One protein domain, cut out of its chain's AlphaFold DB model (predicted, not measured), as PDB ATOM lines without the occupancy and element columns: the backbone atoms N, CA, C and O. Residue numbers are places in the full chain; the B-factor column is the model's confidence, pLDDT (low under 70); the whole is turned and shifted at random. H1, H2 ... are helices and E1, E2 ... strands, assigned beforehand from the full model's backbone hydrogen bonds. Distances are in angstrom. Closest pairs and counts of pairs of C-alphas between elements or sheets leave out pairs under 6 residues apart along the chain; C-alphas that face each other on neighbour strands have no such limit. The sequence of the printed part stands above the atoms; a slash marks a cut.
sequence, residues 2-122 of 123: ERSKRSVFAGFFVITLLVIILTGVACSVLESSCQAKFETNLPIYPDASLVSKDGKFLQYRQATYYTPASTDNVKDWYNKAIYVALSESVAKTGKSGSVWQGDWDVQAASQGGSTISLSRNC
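This is residues 2 to 122 of the 123 residues of an uncharacterized protein of Anaerolineae bacterium (UniProt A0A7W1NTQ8). Helix H1 sticks out as a long arm, residues 2 to 26 standing free, from a small two-layer head: the twisted antiparallel sheet E1 E2 E4 E3, with the end of H1 and the start of H2 over one face. The printed part has 121 residues, with two named helices and four named strands in the order H1 E1 E2 H2 E3 E4 along the chain; its class is mixed, helices and strands, and it is extended, with a radius of gyration of the C-alphas of 22.1 A and spans of 76 by 42 by 18 A.

H1, residues 2 to 41, is over E2, 60 to 67, and E4, 114 to 121; the closest C-alphas of H1 and E4, Phe 38 and Arg 120, are 7.1 A apart. E1, 49 to 57, forms a hairpin with E2 (N 54 to O 62, 2.8 A); N 63 and O 118 of E2 and E4 are 2.8 A apart. H2, 71 to 93, is on the same face, apart from H1. E3, 104 to 108, forms a hairpin with E4 (N 105 to O 117, 2.8 A). E2, H2, E3 make a split strand-helix-strand unit, E4 between, right-handed. O i to N i+4 pairs are within range throughout H2, and 34 of 36 in H1.

H1, 59.3 A long, begins at (-34.519, -53.137, -31.166); H2 is 32.6 A; E4 ends at (-46.538, -39.970, 16.913).

Glu 2 and Ser 70 hold the farthest C-alphas, 76.3 A. The printed part has no cut and no long link. pLDDT is under 70 in 19 residues, among them 2 to 7 and 95 to 102.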
ATOM      1  N   GLU A   2     -34.409 -52.519 -32.509       54.50
ATOM      2  CA  GLU A   2     -34.519 -53.137 -31.166       54.50
ATOM      3  C   GLU A   2     -33.470 -52.698 -30.127       54.50
ATOM      4  O   GLU A   2     -33.767 -52.684 -28.932       54.50
ATOM      5  N   ARG A   3     -32.264 -52.275 -30.538       55.78
ATOM      6  CA  ARG A   3     -31.217 -51.828 -29.590       55.78
ATOM      7  C   ARG A   3     -31.603 -50.569 -28.799       55.78
ATOM      8  O   ARG A   3     -31.208 -50.437 -27.648       55.78
ATOM      9  N   SER A   4     -32.419 -49.689 -29.385       57.34
ATOM     10  CA  SER A   4     -32.884 -48.458 -28.730       57.34
ATOM     11  C   SER A   4     -33.871 -48.745 -27.587       57.34
ATOM     12  O   SER A   4     -33.748 -48.163 -26.513       57.34
ATOM     13  N   LYS A   5     -34.778 -49.722 -27.749       55.94
ATOM     14  CA  LYS A   5     -35.773 -50.068 -26.717       55.94
ATOM     15  C   LYS A   5     -35.140 -50.699 -25.469       55.94
ATOM     16  O   LYS A   5     -35.541 -50.368 -24.359       55.94
ATOM     17  N   ARG A   6     -34.112 -51.548 -25.625       61.44
ATOM     18  CA  ARG A   6     -33.383 -52.149 -24.486       61.44
ATOM     19  C   ARG A   6     -32.642 -51.114 -23.630       61.44
ATOM     20  O   ARG A   6     -32.621 -51.257 -22.415       61.44
ATOM     21  N   SER A   7     -32.076 -50.072 -24.243       63.84
ATOM     22  CA  SER A   7     -31.385 -48.993 -23.519       63.84
ATOM     23  C   SER A   7     -32.347 -48.147 -22.677       63.84
ATOM     24  O   SER A   7     -32.032 -47.833 -21.531       63.84
ATOM     25  N   VAL A   8     -33.543 -47.851 -23.197       70.19
ATOM     26  CA  VAL A   8     -34.574 -47.094 -22.466       70.19
ATOM     27  C   VAL A   8     -35.136 -47.902 -21.292       70.19
ATOM     28  O   VAL A   8     -35.254 -47.373 -20.190       70.19
ATOM     29  N   PHE A   9     -35.415 -49.197 -21.484       73.75
ATOM     30  CA  PHE A   9     -35.872 -50.077 -20.399       73.75
ATOM     31  C   PHE A   9     -34.813 -50.275 -19.306       73.75
ATOM     32  O   PHE A   9     -35.152 -50.278 -18.125       73.75
ATOM     33  N   ALA A  10     -33.534 -50.393 -19.682       75.69
ATOM     34  CA  ALA A  10     -32.439 -50.466 -18.719       75.69
ATOM     35  C   ALA A  10     -32.308 -49.164 -17.908       75.69
ATOM     36  O   ALA A  10     -32.171 -49.219 -16.689       75.69
ATOM     37  N   GLY A  11     -32.420 -47.998 -18.557       79.81
ATOM     38  CA  GLY A  11     -32.416 -46.700 -17.875       79.81
ATOM     39  C   GLY A  11     -33.588 -46.534 -16.905       79.81
ATOM     40  O   GLY A  11     -33.386 -46.114 -15.768       79.81
ATOM     41  N   PHE A  12     -34.796 -46.937 -17.313       84.88
ATOM     42  CA  PHE A  12     -35.975 -46.917 -16.445       84.88
ATOM     43  C   PHE A  12     -35.782 -47.798 -15.207       84.88
ATOM     44  O   PHE A  12     -35.992 -47.331 -14.093       84.88
ATOM     45  N   PHE A  13     -35.305 -49.035 -15.385       86.12
ATOM     46  CA  PHE A  13     -35.081 -49.959 -14.274       86.12
ATOM     47  C   PHE A  13     -34.069 -49.414 -13.260       86.12
ATOM     48  O   PHE A  13     -34.306 -49.491 -12.058       86.12
ATOM     49  N   VAL A  14     -32.977 -48.801 -13.733       88.56
ATOM     50  CA  VAL A  14     -31.966 -48.167 -12.869       88.56
ATOM     51  C   VAL A  14     -32.554 -46.989 -12.087       88.56
ATOM     52  O   VAL A  14     -32.304 -46.873 -10.888       88.56
ATOM     53  N   ILE A  15     -33.374 -46.145 -12.723       88.69
ATOM     54  CA  ILE A  15     -34.048 -45.026 -12.048       88.69
ATOM     55  C   ILE A  15     -35.031 -45.546 -10.993       88.69
ATOM     56  O   ILE A  15     -35.028 -45.055  -9.868       88.69
ATOM     57  N   THR A  16     -35.838 -46.561 -11.314       88.94
ATOM     58  CA  THR A  16     -36.767 -47.169 -10.350       88.94
ATOM     59  C   THR A  16     -36.021 -47.738  -9.143       88.94
ATOM     60  O   THR A  16     -36.428 -47.500  -8.008       88.94
ATOM     61  N   LEU A  17     -34.899 -48.426  -9.368       89.81
ATOM     62  CA  LEU A  17     -34.048 -48.953  -8.298       89.81
ATOM     63  C   LEU A  17     -33.489 -47.834  -7.412       89.81
ATOM     64  O   LEU A  17     -33.545 -47.938  -6.189       89.81
ATOM     65  N   LEU A  18     -33.011 -46.743  -8.016       91.38
ATOM     66  CA  LEU A  18     -32.530 -45.572  -7.280       91.38
ATOM     67  C   LEU A  18     -33.629 -44.931  -6.431       91.38
ATOM     68  O   LEU A  18     -33.374 -44.599  -5.276       91.38
ATOM     69  N   VAL A  19     -34.845 -44.790  -6.962       91.31
ATOM     70  CA  VAL A  19     -35.985 -44.254  -6.203       91.31
ATOM     71  C   VAL A  19     -36.313 -45.158  -5.018       91.31
ATOM     72  O   VAL A  19     -36.431 -44.659  -3.907       91.31
ATOM     73  N   ILE A  20     -36.376 -46.480  -5.214       91.38
ATOM     74  CA  ILE A  20     -36.633 -47.439  -4.128       91.38
ATOM     75  C   ILE A  20     -35.576 -47.313  -3.024       91.38
ATOM     76  O   ILE A  20     -35.925 -47.253  -1.844       91.38
ATOM     77  N   ILE A  21     -34.294 -47.228  -3.392       90.69
ATOM     78  CA  ILE A  21     -33.197 -47.074  -2.430       90.69
ATOM     79  C   ILE A  21     -33.324 -45.743  -1.680       90.69
ATOM     80  O   ILE A  21     -33.274 -45.731  -0.452       90.69
ATOM     81  N   LEU A  22     -33.528 -44.630  -2.388       88.94
ATOM     82  CA  LEU A  22     -33.648 -43.305  -1.773       88.94
ATOM     83  C   LEU A  22     -34.854 -43.217  -0.832       88.94
ATOM     84  O   LEU A  22     -34.725 -42.703   0.278       88.94
ATOM     85  N   THR A  23     -36.006 -43.757  -1.233       85.50
ATOM     86  CA  THR A  23     -37.194 -43.826  -0.377       85.50
ATOM     87  C   THR A  23     -36.943 -44.710   0.846       85.50
ATOM     88  O   THR A  23     -37.292 -44.314   1.956       85.50
ATOM     89  N   GLY A  24     -36.270 -45.854   0.685       82.75
ATOM     90  CA  GLY A  24     -35.901 -46.726   1.803       82.75
ATOM     91  C   GLY A  24     -34.969 -46.047   2.815       82.75
ATOM     92  O   GLY A  24     -35.181 -46.146   4.028       82.75
ATOM     93  N   VAL A  25     -33.974 -45.295   2.331       82.19
ATOM     94  CA  VAL A  25     -33.067 -44.512   3.186       82.19
ATOM     95  C   VAL A  25     -33.830 -43.403   3.911       82.19
ATOM     96  O   VAL A  25     -33.679 -43.258   5.122       82.19
ATOM     97  N   ALA A  26     -34.693 -42.662   3.212       81.19
ATOM     98  CA  ALA A  26     -35.509 -41.615   3.825       81.19
ATOM     99  C   ALA A  26     -36.415 -42.170   4.940       81.19
ATOM    100  O   ALA A  26     -36.453 -41.606   6.035       81.19
ATOM    101  N   CYS A  27     -37.075 -43.310   4.708       77.00
ATOM    102  CA  CYS A  27     -37.869 -43.993   5.732       77.00
ATOM    103  C   CYS A  27     -37.021 -44.390   6.949       77.00
ATOM    104  O   CYS A  27     -37.417 -44.112   8.080       77.00
ATOM    105  N   SER A  28     -35.830 -44.951   6.728       76.62
ATOM    106  CA  SER A  28     -34.920 -45.370   7.807       76.62
ATOM    107  C   SER A  28     -34.435 -44.192   8.666       76.62
ATOM    108  O   SER A  28     -34.344 -44.288   9.894       76.62
ATOM    109  N   VAL A  29     -34.146 -43.045   8.043       79.75
ATOM    110  CA  VAL A  29     -33.715 -41.827   8.752       79.75
ATOM    111  C   VAL A  29     -34.855 -41.232   9.582       79.75
ATOM    112  O   VAL A  29     -34.642 -40.828  10.729       79.75
ATOM    113  N   LEU A  30     -36.074 -41.206   9.039       74.38
ATOM    114  CA  LEU A  30     -37.253 -40.739   9.773       74.38
ATOM    115  C   LEU A  30     -37.567 -41.648  10.967       74.38
ATOM    116  O   LEU A  30     -37.870 -41.159  12.056       74.38
ATOM    117  N   GLU A  31     -37.446 -42.962  10.789       76.12
ATOM    118  CA  GLU A  31     -37.716 -43.941  11.838       76.12
ATOM    119  C   GLU A  31     -36.691 -43.882  12.982       76.12
ATOM    120  O   GLU A  31     -37.072 -43.840  14.154       76.12
ATOM    121  N   SER A  32     -35.399 -43.804  12.655       74.25
ATOM    122  CA  SER A  32     -34.326 -43.676  13.653       74.25
ATOM    123  C   SER A  32     -34.405 -42.356  14.423       74.25
ATOM    124  O   SER A  32     -34.293 -42.347  15.649       74.25
ATOM    125  N   SER A  33     -34.692 -41.245  13.737       76.44
ATOM    126  CA  SER A  33     -34.889 -39.939  14.380       76.44
ATOM    127  C   SER A  33     -36.090 -39.938  15.326       76.44
ATOM    128  O   SER A  33     -36.028 -39.366  16.415       76.44
ATOM    129  N   CYS A  34     -37.181 -40.596  14.930       75.75
ATOM    130  CA  CYS A  34     -38.358 -40.774  15.772       75.75
ATOM    131  C   CYS A  34     -38.035 -41.586  17.028       75.75
ATOM    132  O   CYS A  34     -38.354 -41.161  18.137       75.75
ATOM    133  N   GLN A  35     -37.357 -42.723  16.867       74.88
ATOM    134  CA  GLN A  35     -36.961 -43.562  17.993       74.88
ATOM    135  C   GLN A  35     -36.044 -42.811  18.962       74.88
ATOM    136  O   GLN A  35     -36.294 -42.830  20.165       74.88
ATOM    137  N   ALA A  36     -35.044 -42.095  18.446       76.44
ATOM    138  CA  ALA A  36     -34.140 -41.301  19.268       76.44
ATOM    139  C   ALA A  36     -34.899 -40.225  20.058       76.44
ATOM    140  O   ALA A  36     -34.689 -40.080  21.261       76.44
ATOM    141  N   LYS A  37     -35.826 -39.498  19.419       74.00
ATOM    142  CA  LYS A  37     -36.659 -38.491  20.099       74.00
ATOM    143  C   LYS A  37     -37.594 -39.099  21.137       74.00
ATOM    144  O   LYS A  37     -37.793 -38.476  22.178       74.00
ATOM    145  N   PHE A  38     -38.159 -40.270  20.850       77.19
ATOM    146  CA  PHE A  38     -38.998 -41.008  21.785       77.19
ATOM    147  C   PHE A  38     -38.179 -41.365  23.027       77.19
ATOM    148  O   PHE A  38     -38.486 -40.887  24.107       77.19
ATOM    149  N   GLU A  39     -37.065 -42.075  22.872       72.56
ATOM    150  CA  GLU A  39     -36.244 -42.533  24.000       72.56
ATOM    151  C   GLU A  39     -35.641 -41.395  24.832       72.56
ATOM    152  O   GLU A  39     -35.581 -41.500  26.052       72.56
ATOM    153  N   THR A  40     -35.219 -40.299  24.200       69.88
ATOM    154  CA  THR A  40     -34.521 -39.205  24.902       69.88
ATOM    155  C   THR A  40     -35.436 -38.239  25.642       69.88
ATOM    156  O   THR A  40     -34.973 -37.569  26.561       69.88
ATOM    157  N   ASN A  41     -36.710 -38.125  25.256       70.69
ATOM    158  CA  ASN A  41     -37.595 -37.091  25.799       70.69
ATOM    159  C   ASN A  41     -38.749 -37.644  26.643       70.69
ATOM    160  O   ASN A  41     -39.555 -36.840  27.108       70.69
ATOM    161  N   LEU A  42     -38.880 -38.967  26.803       75.31
ATOM    162  CA  LEU A  42     -39.966 -39.566  27.583       75.31
ATOM    163  C   LEU A  42     -39.813 -39.212  29.067       75.31
ATOM    164  O   LEU A  42     -38.830 -39.625  29.686       75.31
ATOM    165  N   PRO A  43     -40.784 -38.509  29.675       81.12
ATOM    166  CA  PRO A  43     -40.825 -38.381  31.120       81.12
ATOM    167  C   PRO A  43     -41.246 -39.737  31.697       81.12
ATOM    168  O   PRO A  43     -42.423 -40.090  31.694       81.12
ATOM    169  N   ILE A  44     -40.279 -40.534  32.141       87.31
ATOM    170  CA  ILE A  44     -40.532 -41.827  32.785       87.31
ATOM    171  C   ILE A  44     -40.717 -41.578  34.283       87.31
ATOM    172  O   ILE A  44     -39.877 -40.930  34.911       87.31
ATOM    173  N   TYR A  45     -41.819 -42.074  34.849       90.31
ATOM    174  CA  TYR A  45     -42.065 -41.987  36.288       90.31
ATOM    175  C   TYR A  45     -40.938 -42.697  37.077       90.31
ATOM    176  O   TYR A  45     -40.503 -43.771  36.651       90.31
ATOM    177  N   PRO A  46     -40.461 -42.144  38.211       90.12
ATOM    178  CA  PRO A  46     -39.410 -42.768  39.015       90.12
ATOM    179  C   PRO A  46     -39.750 -44.212  39.404       90.12
ATOM    180  O   PRO A  46     -40.892 -44.523  39.734       90.12
ATOM    181  N   ASP A  47     -38.759 -45.100  39.350       89.38
ATOM    182  CA  ASP A  47     -38.899 -46.526  39.687       89.38
ATOM    183  C   ASP A  47     -39.864 -47.323  38.787       89.38
ATOM    184  O   ASP A  47     -40.199 -48.472  39.091       89.38
ATOM    185  N   ALA A  48     -40.314 -46.752  37.664       92.75
ATOM    186  CA  ALA A  48     -41.117 -47.480  36.695       92.75
ATOM    187  C   ALA A  48     -40.244 -48.449  35.879       92.75
ATOM    188  O   ALA A  48     -39.247 -48.060  35.269       92.75
ATOM    189  N   SER A  49     -40.630 -49.723  35.833       93.12
ATOM    190  CA  SER A  49     -39.954 -50.765  35.063       93.12
ATOM    191  C   SER A  49     -40.608 -50.954  33.698       93.12
ATOM    192  O   SER A  49     -41.829 -50.907  33.565       93.12
ATOM    193  N   LEU A  50     -39.801 -51.159  32.656       92.12
ATOM    194  CA  LEU A  50     -40.312 -51.409  31.310       92.12
ATOM    195  C   LEU A  50     -40.986 -52.788  31.254       92.12
ATOM    196  O   LEU A  50     -40.351 -53.801  31.541       92.12
ATOM    197  N   VAL A  51     -42.256 -52.817  30.857       91.44
ATOM    198  CA  VAL A  51     -43.040 -54.046  30.657       91.44
ATOM    199  C   VAL A  51     -43.028 -54.449  29.190       91.44
ATOM    200  O   VAL A  51     -42.775 -55.603  28.861       91.44
ATOM    201  N   SER A  52     -43.307 -53.491  28.305       89.31
ATOM    202  CA  SER A  52     -43.331 -53.712  26.862       89.31
ATOM    203  C   SER A  52     -42.848 -52.478  26.116       89.31
ATOM    204  O   SER A  52     -43.022 -51.348  26.572       89.31
ATOM    205  N   LYS A  53     -42.263 -52.692  24.940       84.31
ATOM    206  CA  LYS A  53     -41.888 -51.638  24.004       84.31
ATOM    207  C   LYS A  53     -42.278 -52.086  22.604       84.31
ATOM    208  O   LYS A  53     -41.596 -52.913  22.006       84.31
ATOM    209  N   ASP A  54     -43.351 -51.502  22.089       76.00
ATOM    210  CA  ASP A  54     -43.896 -51.828  20.779       76.00
ATOM    211  C   ASP A  54     -43.592 -50.710  19.774       76.00
ATOM    212  O   ASP A  54     -43.936 -49.537  19.959       76.00
ATOM    213  N   GLY A  55     -43.000 -51.083  18.640       65.31
ATOM    214  CA  GLY A  55     -42.998 -50.253  17.438       65.31
ATOM    215  C   GLY A  55     -44.248 -50.553  16.619       65.31
ATOM    216  O   GLY A  55     -44.167 -51.347  15.688       65.31
ATOM    217  N   LYS A  56     -45.412 -49.994  16.985       60.53
ATOM    218  CA  LYS A  56     -46.688 -50.503  16.445       60.53
ATOM    219  C   LYS A  56     -46.860 -50.300  14.938       60.53
ATOM    220  O   LYS A  56     -47.429 -51.183  14.310       60.53
ATOM    221  N   PHE A  57     -46.372 -49.200  14.357       60.16
ATOM    222  CA  PHE A  57     -46.328 -48.956  12.904       60.16
ATOM    223  C   PHE A  57     -45.654 -47.597  12.621       60.16
ATOM    224  O   PHE A  57     -45.551 -46.795  13.543       60.16
ATOM    225  N   LEU A  58     -45.206 -47.338  11.382       63.38
ATOM    226  CA  LEU A  58     -44.655 -46.062  10.858       63.38
ATOM    227  C   LEU A  58     -44.830 -44.832  11.777       63.38
ATOM    228  O   LEU A  58     -45.941 -44.345  11.954       63.38
ATOM    229  N   GLN A  59     -43.718 -44.319  12.322       71.06
ATOM    230  CA  GLN A  59     -43.636 -43.116  13.181       71.06
ATOM    231  C   GLN A  59     -44.419 -43.149  14.507       71.06
ATOM    232  O   GLN A  59     -44.279 -42.222  15.302       71.06
ATOM    233  N   TYR A  60     -45.166 -44.213  14.797       79.25
ATOM    234  CA  TYR A  60     -45.820 -44.417  16.080       79.25
ATOM    235  C   TYR A  60     -44.997 -45.357  16.962       79.25
ATOM    236  O   TYR A  60     -44.661 -46.489  16.587       79.25
ATOM    237  N   ARG A  61     -44.677 -44.892  18.166       83.44
ATOM    238  CA  ARG A  61     -43.959 -45.664  19.183       83.44
ATOM    239  C   ARG A  61     -44.787 -45.733  20.447       83.44
ATOM    240  O   ARG A  61     -45.366 -44.726  20.844       83.44
ATOM    241  N   GLN A  62     -44.810 -46.905  21.075       87.69
ATOM    242  CA  GLN A  62     -45.440 -47.100  22.369       87.69
ATOM    243  C   GLN A  62     -44.513 -47.868  23.310       87.69
ATOM    244  O   GLN A  62     -43.864 -48.836  22.923       87.69
ATOM    245  N   ALA A  63     -44.456 -47.436  24.561       89.12
ATOM    246  CA  ALA A  63     -43.776 -48.129  25.636       89.12
ATOM    247  C   ALA A  63     -44.708 -48.198  26.839       89.12
ATOM    248  O   ALA A  63     -45.332 -47.207  27.211       89.12
ATOM    249  N   THR A  64     -44.796 -49.373  27.438       91.50
ATOM    250  CA  THR A  64     -45.603 -49.623  28.620       91.50
ATOM    251  C   THR A  64     -44.679 -49.914  29.787       91.50
ATOM    252  O   THR A  64     -43.821 -50.791  29.701       91.50
ATOM    253  N   TYR A  65     -44.870 -49.187  30.879       94.00
ATOM    254  CA  TYR A  65     -44.126 -49.319  32.119       94.00
ATOM    255  C   TYR A  65     -45.049 -49.748  33.257       94.00
ATOM    256  O   TYR A  65     -46.262 -49.549  33.205       94.00
ATOM    257  N   TYR A  66     -44.465 -50.314  34.300       95.81
ATOM    258  CA  TYR A  66     -45.133 -50.681  35.536       95.81
ATOM    259  C   TYR A  66     -44.473 -49.969  36.710       95.81
ATOM    260  O   TYR A  66     -43.253 -49.870  36.770       95.81
ATOM    261  N   THR A  67     -45.268 -49.514  37.672       95.94
ATOM    262  CA  THR A  67     -44.778 -48.977  38.942       95.94
ATOM    263  C   THR A  67     -45.678 -49.451  40.085       95.94
ATOM    264  O   THR A  67     -46.891 -49.560  39.895       95.94
ATOM    265  N   PRO A  68     -45.136 -49.715  41.289       95.81
ATOM    266  CA  PRO A  68     -45.955 -50.027  42.460       95.81
ATOM    267  C   PRO A  68     -46.759 -48.818  42.978       95.81
ATOM    268  O   PRO A  68     -47.618 -48.984  43.841       95.81
ATOM    269  N   ALA A  69     -46.493 -47.604  42.481       95.81
ATOM    270  CA  ALA A  69     -47.205 -46.398  42.893       95.81
ATOM    271  C   ALA A  69     -48.692 -46.415  42.486       95.81
ATOM    272  O   ALA A  69     -49.089 -47.025  41.487       95.81
ATOM    273  N   SER A  70     -49.524 -45.706  43.255       95.69
ATOM    274  CA  SER A  70     -50.944 -45.535  42.942       95.69
ATOM    275  C   SER A  70     -51.145 -44.706  41.673       95.69
ATOM    276  O   SER A  70     -50.337 -43.838  41.335       95.69
ATOM    277  N   THR A  71     -52.258 -44.951  40.985       94.75
ATOM    278  CA  THR A  71     -52.578 -44.279  39.719       94.75
ATOM    279  C   THR A  71     -52.659 -42.766  39.885       94.75
ATOM    280  O   THR A  71     -52.149 -42.038  39.036       94.75
ATOM    281  N   ASP A  72     -53.221 -42.291  40.997       95.38
ATOM    282  CA  ASP A  72     -53.352 -40.860  41.279       95.38
ATOM    283  C   ASP A  72     -51.988 -40.188  41.470       95.38
ATOM    284  O   ASP A  72     -51.729 -39.149  40.867       95.38
ATOM    285  N   ASN A  73     -51.065 -40.825  42.200       94.38
ATOM    286  CA  ASN A  73     -49.710 -40.294  42.395       94.38
ATOM    287  C   ASN A  73     -48.955 -40.165  41.067       94.38
ATOM    288  O   ASN A  73     -48.262 -39.176  40.826       94.38
ATOM    289  N   VAL A  74     -49.095 -41.168  40.199       92.94
ATOM    290  CA  VAL A  74     -48.444 -41.184  38.888       92.94
ATOM    291  C   VAL A  74     -49.042 -40.107  37.978       92.94
ATOM    292  O   VAL A  74     -48.294 -39.356  37.352       92.94
ATOM    293  N   LYS A  75     -50.373 -39.971  37.939       92.56
ATOM    294  CA  LYS A  75     -51.062 -38.918  37.173       92.56
ATOM    295  C   LYS A  75     -50.656 -37.520  37.636       92.56
ATOM    296  O   LYS A  75     -50.324 -36.675  36.806       92.56
ATOM    297  N   ASP A  76     -50.618 -37.288  38.945       93.81
ATOM    298  CA  ASP A  76     -50.189 -36.014  39.522       93.81
ATOM    299  C   ASP A  76     -48.744 -35.671  39.164       93.81
ATOM    300  O   ASP A  76     -48.426 -34.513  38.878       93.81
ATOM    301  N   TRP A  77     -47.863 -36.671  39.142       93.25
ATOM    302  CA  TRP A  77     -46.486 -36.488  38.703       93.25
ATOM    303  C   TRP A  77     -46.406 -36.091  37.224       93.25
ATOM    304  O   TRP A  77     -45.739 -35.104  36.910       93.25
ATOM    305  N   TYR A  78     -47.127 -36.780  36.331       90.38
ATOM    306  CA  TYR A  78     -47.159 -36.437  34.902       90.38
ATOM    307  C   TYR A  78     -47.702 -35.028  34.665       90.38
ATOM    308  O   TYR A  78     -47.103 -34.254  33.916       90.38
ATOM    309  N   ASN A  79     -48.780 -34.654  35.356       89.44
ATOM    310  CA  ASN A  79     -49.351 -33.310  35.279       89.44
ATOM    311  C   ASN A  79     -48.331 -32.233  35.684       89.44
ATOM    312  O   ASN A  79     -48.174 -31.228  34.986       89.44
ATOM    313  N   LYS A  80     -47.586 -32.456  36.775       89.19
ATOM    314  CA  LYS A  80     -46.520 -31.546  37.223       89.19
ATOM    315  C   LYS A  80     -45.358 -31.495  36.232       89.19
ATOM    316  O   LYS A  80     -44.916 -30.404  35.882       89.19
ATOM    317  N   ALA A  81     -44.889 -32.643  35.750       86.38
ATOM    318  CA  ALA A  81     -43.779 -32.728  34.802       86.38
ATOM    319  C   ALA A  81     -44.096 -32.003  33.482       86.38
ATOM    320  O   ALA A  81     -43.263 -31.257  32.967       86.38
ATOM    321  N   ILE A  82     -45.320 -32.156  32.968       82.75
ATOM    322  CA  ILE A  82     -45.797 -31.465  31.761       82.75
ATOM    323  C   ILE A  82     -45.873 -29.963  31.987       82.75
ATOM    324  O   ILE A  82     -45.425 -29.198  31.134       82.75
ATOM    325  N   TYR A  83     -46.408 -29.531  33.129       83.62
ATOM    326  CA  TYR A  83     -46.477 -28.113  33.463       83.62
ATOM    327  C   TYR A  83     -45.083 -27.476  33.529       83.62
ATOM    328  O   TYR A  83     -44.857 -26.422  32.935       83.62
ATOM    329  N   VAL A  84     -44.126 -28.148  34.179       85.31
ATOM    330  CA  VAL A  84     -42.727 -27.702  34.243       85.31
ATOM    331  C   VAL A  84     -42.133 -27.612  32.835       85.31
ATOM    332  O   VAL A  84     -41.681 -26.538  32.442       85.31
ATOM    333  N   ALA A  85     -42.233 -28.671  32.029       80.56
ATOM    334  CA  ALA A  85     -41.712 -28.680  30.660       80.56
ATOM    335  C   ALA A  85     -42.337 -27.585  29.770       80.56
ATOM    336  O   ALA A  85     -41.641 -26.952  28.973       80.56
ATOM    337  N   LEU A  86     -43.639 -27.326  29.919       80.19
ATOM    338  CA  LEU A  86     -44.343 -26.265  29.200       80.19
ATOM    339  C   LEU A  86     -43.849 -24.883  29.627       80.19
ATOM    340  O   LEU A  86     -43.532 -24.059  28.771       80.19
ATOM    341  N   SER A  87     -43.741 -24.641  30.935       82.50
ATOM    342  CA  SER A  87     -43.256 -23.365  31.467       82.50
ATOM    343  C   SER A  87     -41.816 -23.072  31.031       82.50
ATOM    344  O   SER A  87     -41.526 -21.957  30.601       82.50
ATOM    345  N   GLU A  88     -40.937 -24.078  31.019       82.38
ATOM    346  CA  GLU A  88     -39.570 -23.944  30.514       82.38
ATOM    347  C   GLU A  88     -39.520 -23.685  29.004       82.38
ATOM    348  O   GLU A  88     -38.724 -22.865  28.539       82.38
ATOM    349  N   SER A  89     -40.364 -24.364  28.223       77.62
ATOM    350  CA  SER A  89     -40.445 -24.173  26.771       77.62
ATOM    351  C   SER A  89     -40.910 -22.759  26.419       77.62
ATOM    352  O   SER A  89     -40.290 -22.109  25.568       77.62
ATOM    353  N   VAL A  90     -41.936 -22.258  27.111       81.75
ATOM    354  CA  VAL A  90     -42.437 -20.887  26.953       81.75
ATOM    355  C   VAL A  90     -41.368 -19.879  27.367       81.75
ATOM    356  O   VAL A  90     -41.112 -18.940  26.617       81.75
ATOM    357  N   ALA A  91     -40.681 -20.100  28.491       81.81
ATOM    358  CA  ALA A  91     -39.616 -19.213  28.954       81.81
ATOM    359  C   ALA A  91     -38.435 -19.134  27.970       81.81
ATOM    360  O   ALA A  91     -37.877 -18.058  27.765       81.81
ATOM    361  N   LYS A  92     -38.058 -20.252  27.336       79.88
ATOM    362  CA  LYS A  92     -36.919 -20.308  26.402       79.88
ATOM    363  C   LYS A  92     -37.248 -19.819  24.992       79.88
ATOM    364  O   LYS A  92     -36.379 -19.263  24.331       79.88
ATOM    365  N   THR A  93     -38.459 -20.078  24.498       77.50
ATOM    366  CA  THR A  93     -38.791 -19.902  23.068       77.50
ATOM    367  C   THR A  93     -39.963 -18.960  22.800       77.50
ATOM    368  O   THR A  93     -40.254 -18.668  21.641       77.50
ATOM    369  N   GLY A  94     -40.664 -18.501  23.842       71.31
ATOM    370  CA  GLY A  94     -41.886 -17.699  23.718       71.31
ATOM    371  C   GLY A  94     -43.078 -18.465  23.131       71.31
ATOM    372  O   GLY A  94     -44.109 -17.862  22.844       71.31
ATOM    373  N   LYS A  95     -42.951 -19.783  22.926       68.50
ATOM    374  CA  LYS A  95     -43.991 -20.651  22.368       68.50
ATOM    375  C   LYS A  95     -44.259 -21.814  23.315       68.50
ATOM    376  O   LYS A  95     -43.332 -22.377  23.891       68.50
ATOM    377  N   SER A  96     -45.525 -22.207  23.434       60.84
ATOM    378  CA  SER A  96     -45.898 -23.502  24.000       60.84
ATOM    379  C   SER A  96     -45.508 -24.577  22.986       60.84
ATOM    380  O   SER A  96     -46.249 -24.831  22.035       60.84
ATOM    381  N   GLY A  97     -44.304 -25.137  23.102       58.03
ATOM    382  CA  GLY A  97     -43.893 -26.258  22.256       58.03
ATOM    383  C   GLY A  97     -44.854 -27.449  22.375       58.03
ATOM    384  O   GLY A  97     -45.710 -27.485  23.261       58.03
ATOM    385  N   SER A  98     -44.697 -28.448  21.502       60.41
ATOM    386  CA  SER A  98     -45.398 -29.732  21.625       60.41
ATOM    387  C   SER A  98     -44.872 -30.484  22.856       60.41
ATOM    388  O   SER A  98     -43.954 -31.306  22.767       60.41
ATOM    389  N   VAL A  99     -45.390 -30.143  24.028       65.69
ATOM    390  CA  VAL A  99     -45.203 -30.940  25.241       65.69
ATOM    391  C   VAL A  99     -46.124 -32.154  25.127       65.69
ATOM    392  O   VAL A  99     -47.158 -32.045  24.480       65.69
ATOM    393  N   TRP A 100     -45.726 -33.285  25.712       66.69
ATOM    394  CA  TRP A 100     -46.360 -34.616  25.711       66.69
ATOM    395  C   TRP A 100     -47.839 -34.648  26.176       66.69
ATOM    396  O   TRP A 100     -48.196 -35.322  27.140       66.69
ATOM    397  N   GLN A 101     -48.717 -33.879  25.539       64.81
ATOM    398  CA  GLN A 101     -50.134 -33.763  25.859       64.81
ATOM    399  C   GLN A 101     -50.895 -34.864  25.122       64.81
ATOM    400  O   GLN A 101     -50.980 -34.847  23.899       64.81
ATOM    401  N   GLY A 102     -51.443 -35.822  25.870       66.94
ATOM    402  CA  GLY A 102     -52.174 -36.963  25.301       66.94
ATOM    403  C   GLY A 102     -51.289 -38.135  24.861       66.94
ATOM    404  O   GLY A 102     -51.808 -39.139  24.387       66.94
ATOM    405  N   ASP A 103     -49.977 -38.036  25.073       80.88
ATOM    406  CA  ASP A 103     -48.999 -39.082  24.756       80.88
ATOM    407  C   ASP A 103     -48.790 -40.085  25.912       80.88
ATOM    408  O   ASP A 103     -47.858 -40.891  25.896       80.88
ATOM    409  N   TRP A 104     -49.614 -40.021  26.957       88.19
ATOM    410  CA  TRP A 104     -49.508 -40.881  28.131       88.19
ATOM    411  C   TRP A 104     -50.885 -41.285  28.652       88.19
ATOM    412  O   TRP A 104     -51.835 -40.505  28.626       88.19
ATOM    413  N   ASP A 105     -50.969 -42.508  29.158       91.94
ATOM    414  CA  ASP A 105     -52.148 -43.074  29.799       91.94
ATOM    415  C   ASP A 105     -51.718 -43.877  31.032       91.94
ATOM    416  O   ASP A 105     -50.724 -44.605  30.993       91.94
ATOM    417  N   VAL A 106     -52.445 -43.729  32.139       93.19
ATOM    418  CA  VAL A 106     -52.136 -44.401  33.409       93.19
ATOM    419  C   VAL A 106     -53.366 -45.154  33.881       93.19
ATOM    420  O   VAL A 106     -54.400 -44.551  34.190       93.19
ATOM    421  N   GLN A 107     -53.218 -46.467  33.993       95.50
ATOM    422  CA  GLN A 107     -54.265 -47.387  34.415       95.50
ATOM    423  C   GLN A 107     -53.824 -48.171  35.651       95.50
ATOM    424  O   GLN A 107     -52.630 -48.359  35.887       95.50
ATOM    425  N   ALA A 108     -54.785 -48.646  36.440       95.12
ATOM    426  CA  ALA A 108     -54.494 -49.542  37.552       95.12
ATOM    427  C   ALA A 108     -53.993 -50.893  37.019       95.12
ATOM    428  O   ALA A 108     -54.597 -51.471  36.113       95.12
ATOM    429  N   ALA A 109     -52.898 -51.403  37.581       93.56
ATOM    430  CA  ALA A 109     -52.370 -52.709  37.203       93.56
ATOM    431  C   ALA A 109     -53.132 -53.835  37.926       93.56
ATOM    432  O   ALA A 109     -53.496 -53.707  39.095       93.56
ATOM    433  N   SER A 110     -53.331 -54.975  37.256       90.81
ATOM    434  CA  SER A 110     -54.047 -56.141  37.813       90.81
ATOM    435  C   SER A 110     -53.382 -56.739  39.059       90.81
ATOM    436  O   SER A 110     -54.053 -57.321  39.905       90.81
ATOM    437  N   GLN A 111     -52.068 -56.568  39.180       89.00
ATOM    438  CA  GLN A 111     -51.230 -57.034  40.288       89.00
ATOM    439  C   GLN A 111     -51.038 -55.989  41.404       89.00
ATOM    440  O   GLN A 111     -50.197 -56.172  42.281       89.00
ATOM    441  N   GLY A 112     -51.811 -54.898  41.378       89.62
ATOM    442  CA  GLY A 112     -51.606 -53.723  42.228       89.62
ATOM    443  C   GLY A 112     -50.603 -52.739  41.620       89.62
ATOM    444  O   GLY A 112     -49.811 -53.103  40.758       89.62
ATOM    445  N   GLY A 113     -50.658 -51.473  42.040       94.00
ATOM    446  CA  GLY A 113     -49.866 -50.393  41.440       94.00
ATOM    447  C   GLY A 113     -50.485 -49.844  40.150       94.00
ATOM    448  O   GLY A 113     -51.707 -49.849  39.981       94.00
ATOM    449  N   SER A 114     -49.640 -49.359  39.240       95.56
ATOM    450  CA  SER A 114     -50.062 -48.685  38.009       95.56
ATOM    451  C   SER A 114     -49.276 -49.138  36.787       95.56
ATOM    452  O   SER A 114     -48.068 -49.371  36.838       95.56
ATOM    453  N   THR A 115     -49.973 -49.189  35.660       95.25
ATOM    454  CA  THR A 115     -49.409 -49.358  34.327       95.25
ATOM    455  C   THR A 115     -49.438 -48.017  33.606       95.25
ATOM    456  O   THR A 115     -50.471 -47.353  33.557       95.25
ATOM    457  N   ILE A 116     -48.303 -47.627  33.039       93.69
ATOM    458  CA  ILE A 116     -48.109 -46.366  32.326       93.69
ATOM    459  C   ILE A 116     -47.877 -46.698  30.859       93.69
ATOM    460  O   ILE A 116     -46.875 -47.320  30.525       93.69
ATOM    461  N   SER A 117     -48.769 -46.277  29.977       91.88
ATOM    462  CA  SER A 117     -48.597 -46.384  28.533       91.88
ATOM    463  C   SER A 117     -48.171 -45.038  27.978       91.88
ATOM    464  O   SER A 117     -48.939 -44.088  28.019       91.88
ATOM    465  N   LEU A 118     -46.959 -44.960  27.447       89.44
ATOM    466  CA  LEU A 118     -46.436 -43.786  26.763       89.44
ATOM    467  C   LEU A 118     -46.461 -44.049  25.267       89.44
ATOM    468  O   LEU A 118     -45.863 -45.020  24.806       89.44
ATOM    469  N   SER A 119     -47.132 -43.199  24.505       87.06
ATOM    470  CA  SER A 119     -47.228 -43.309  23.057       87.06
ATOM    471  C   SER A 119     -46.938 -41.984  22.394       87.06
ATOM    472  O   SER A 119     -47.451 -40.975  22.840       87.06
ATOM    473  N   ARG A 120     -46.180 -41.982  21.301       81.19
ATOM    474  CA  ARG A 120     -45.937 -40.766  20.527       81.19
ATOM    475  C   ARG A 120     -46.048 -41.041  19.047       81.19
ATOM    476  O   ARG A 120     -45.528 -42.045  18.558       81.19
ATOM    477  N   ASN A 121     -46.667 -40.096  18.351       78.81
ATOM    478  CA  ASN A 121     -46.538 -39.970  16.913       78.81
ATOM    479  C   ASN A 121     -45.409 -38.979  16.588       78.81
ATOM    480  O   ASN A 121     -45.362 -37.877  17.135       78.81
ATOM    481  N   CYS A 122     -44.478 -39.388  15.734       72.88
ATOM    482  CA  CYS A 122     -43.353 -38.571  15.284       72.88
ATOM    483  C   CYS A 122     -43.607 -37.840  13.954       72.88
ATOM    484  O   CYS A 122     -42.652 -37.282  13.405       72.88
TER     485      CYS A 122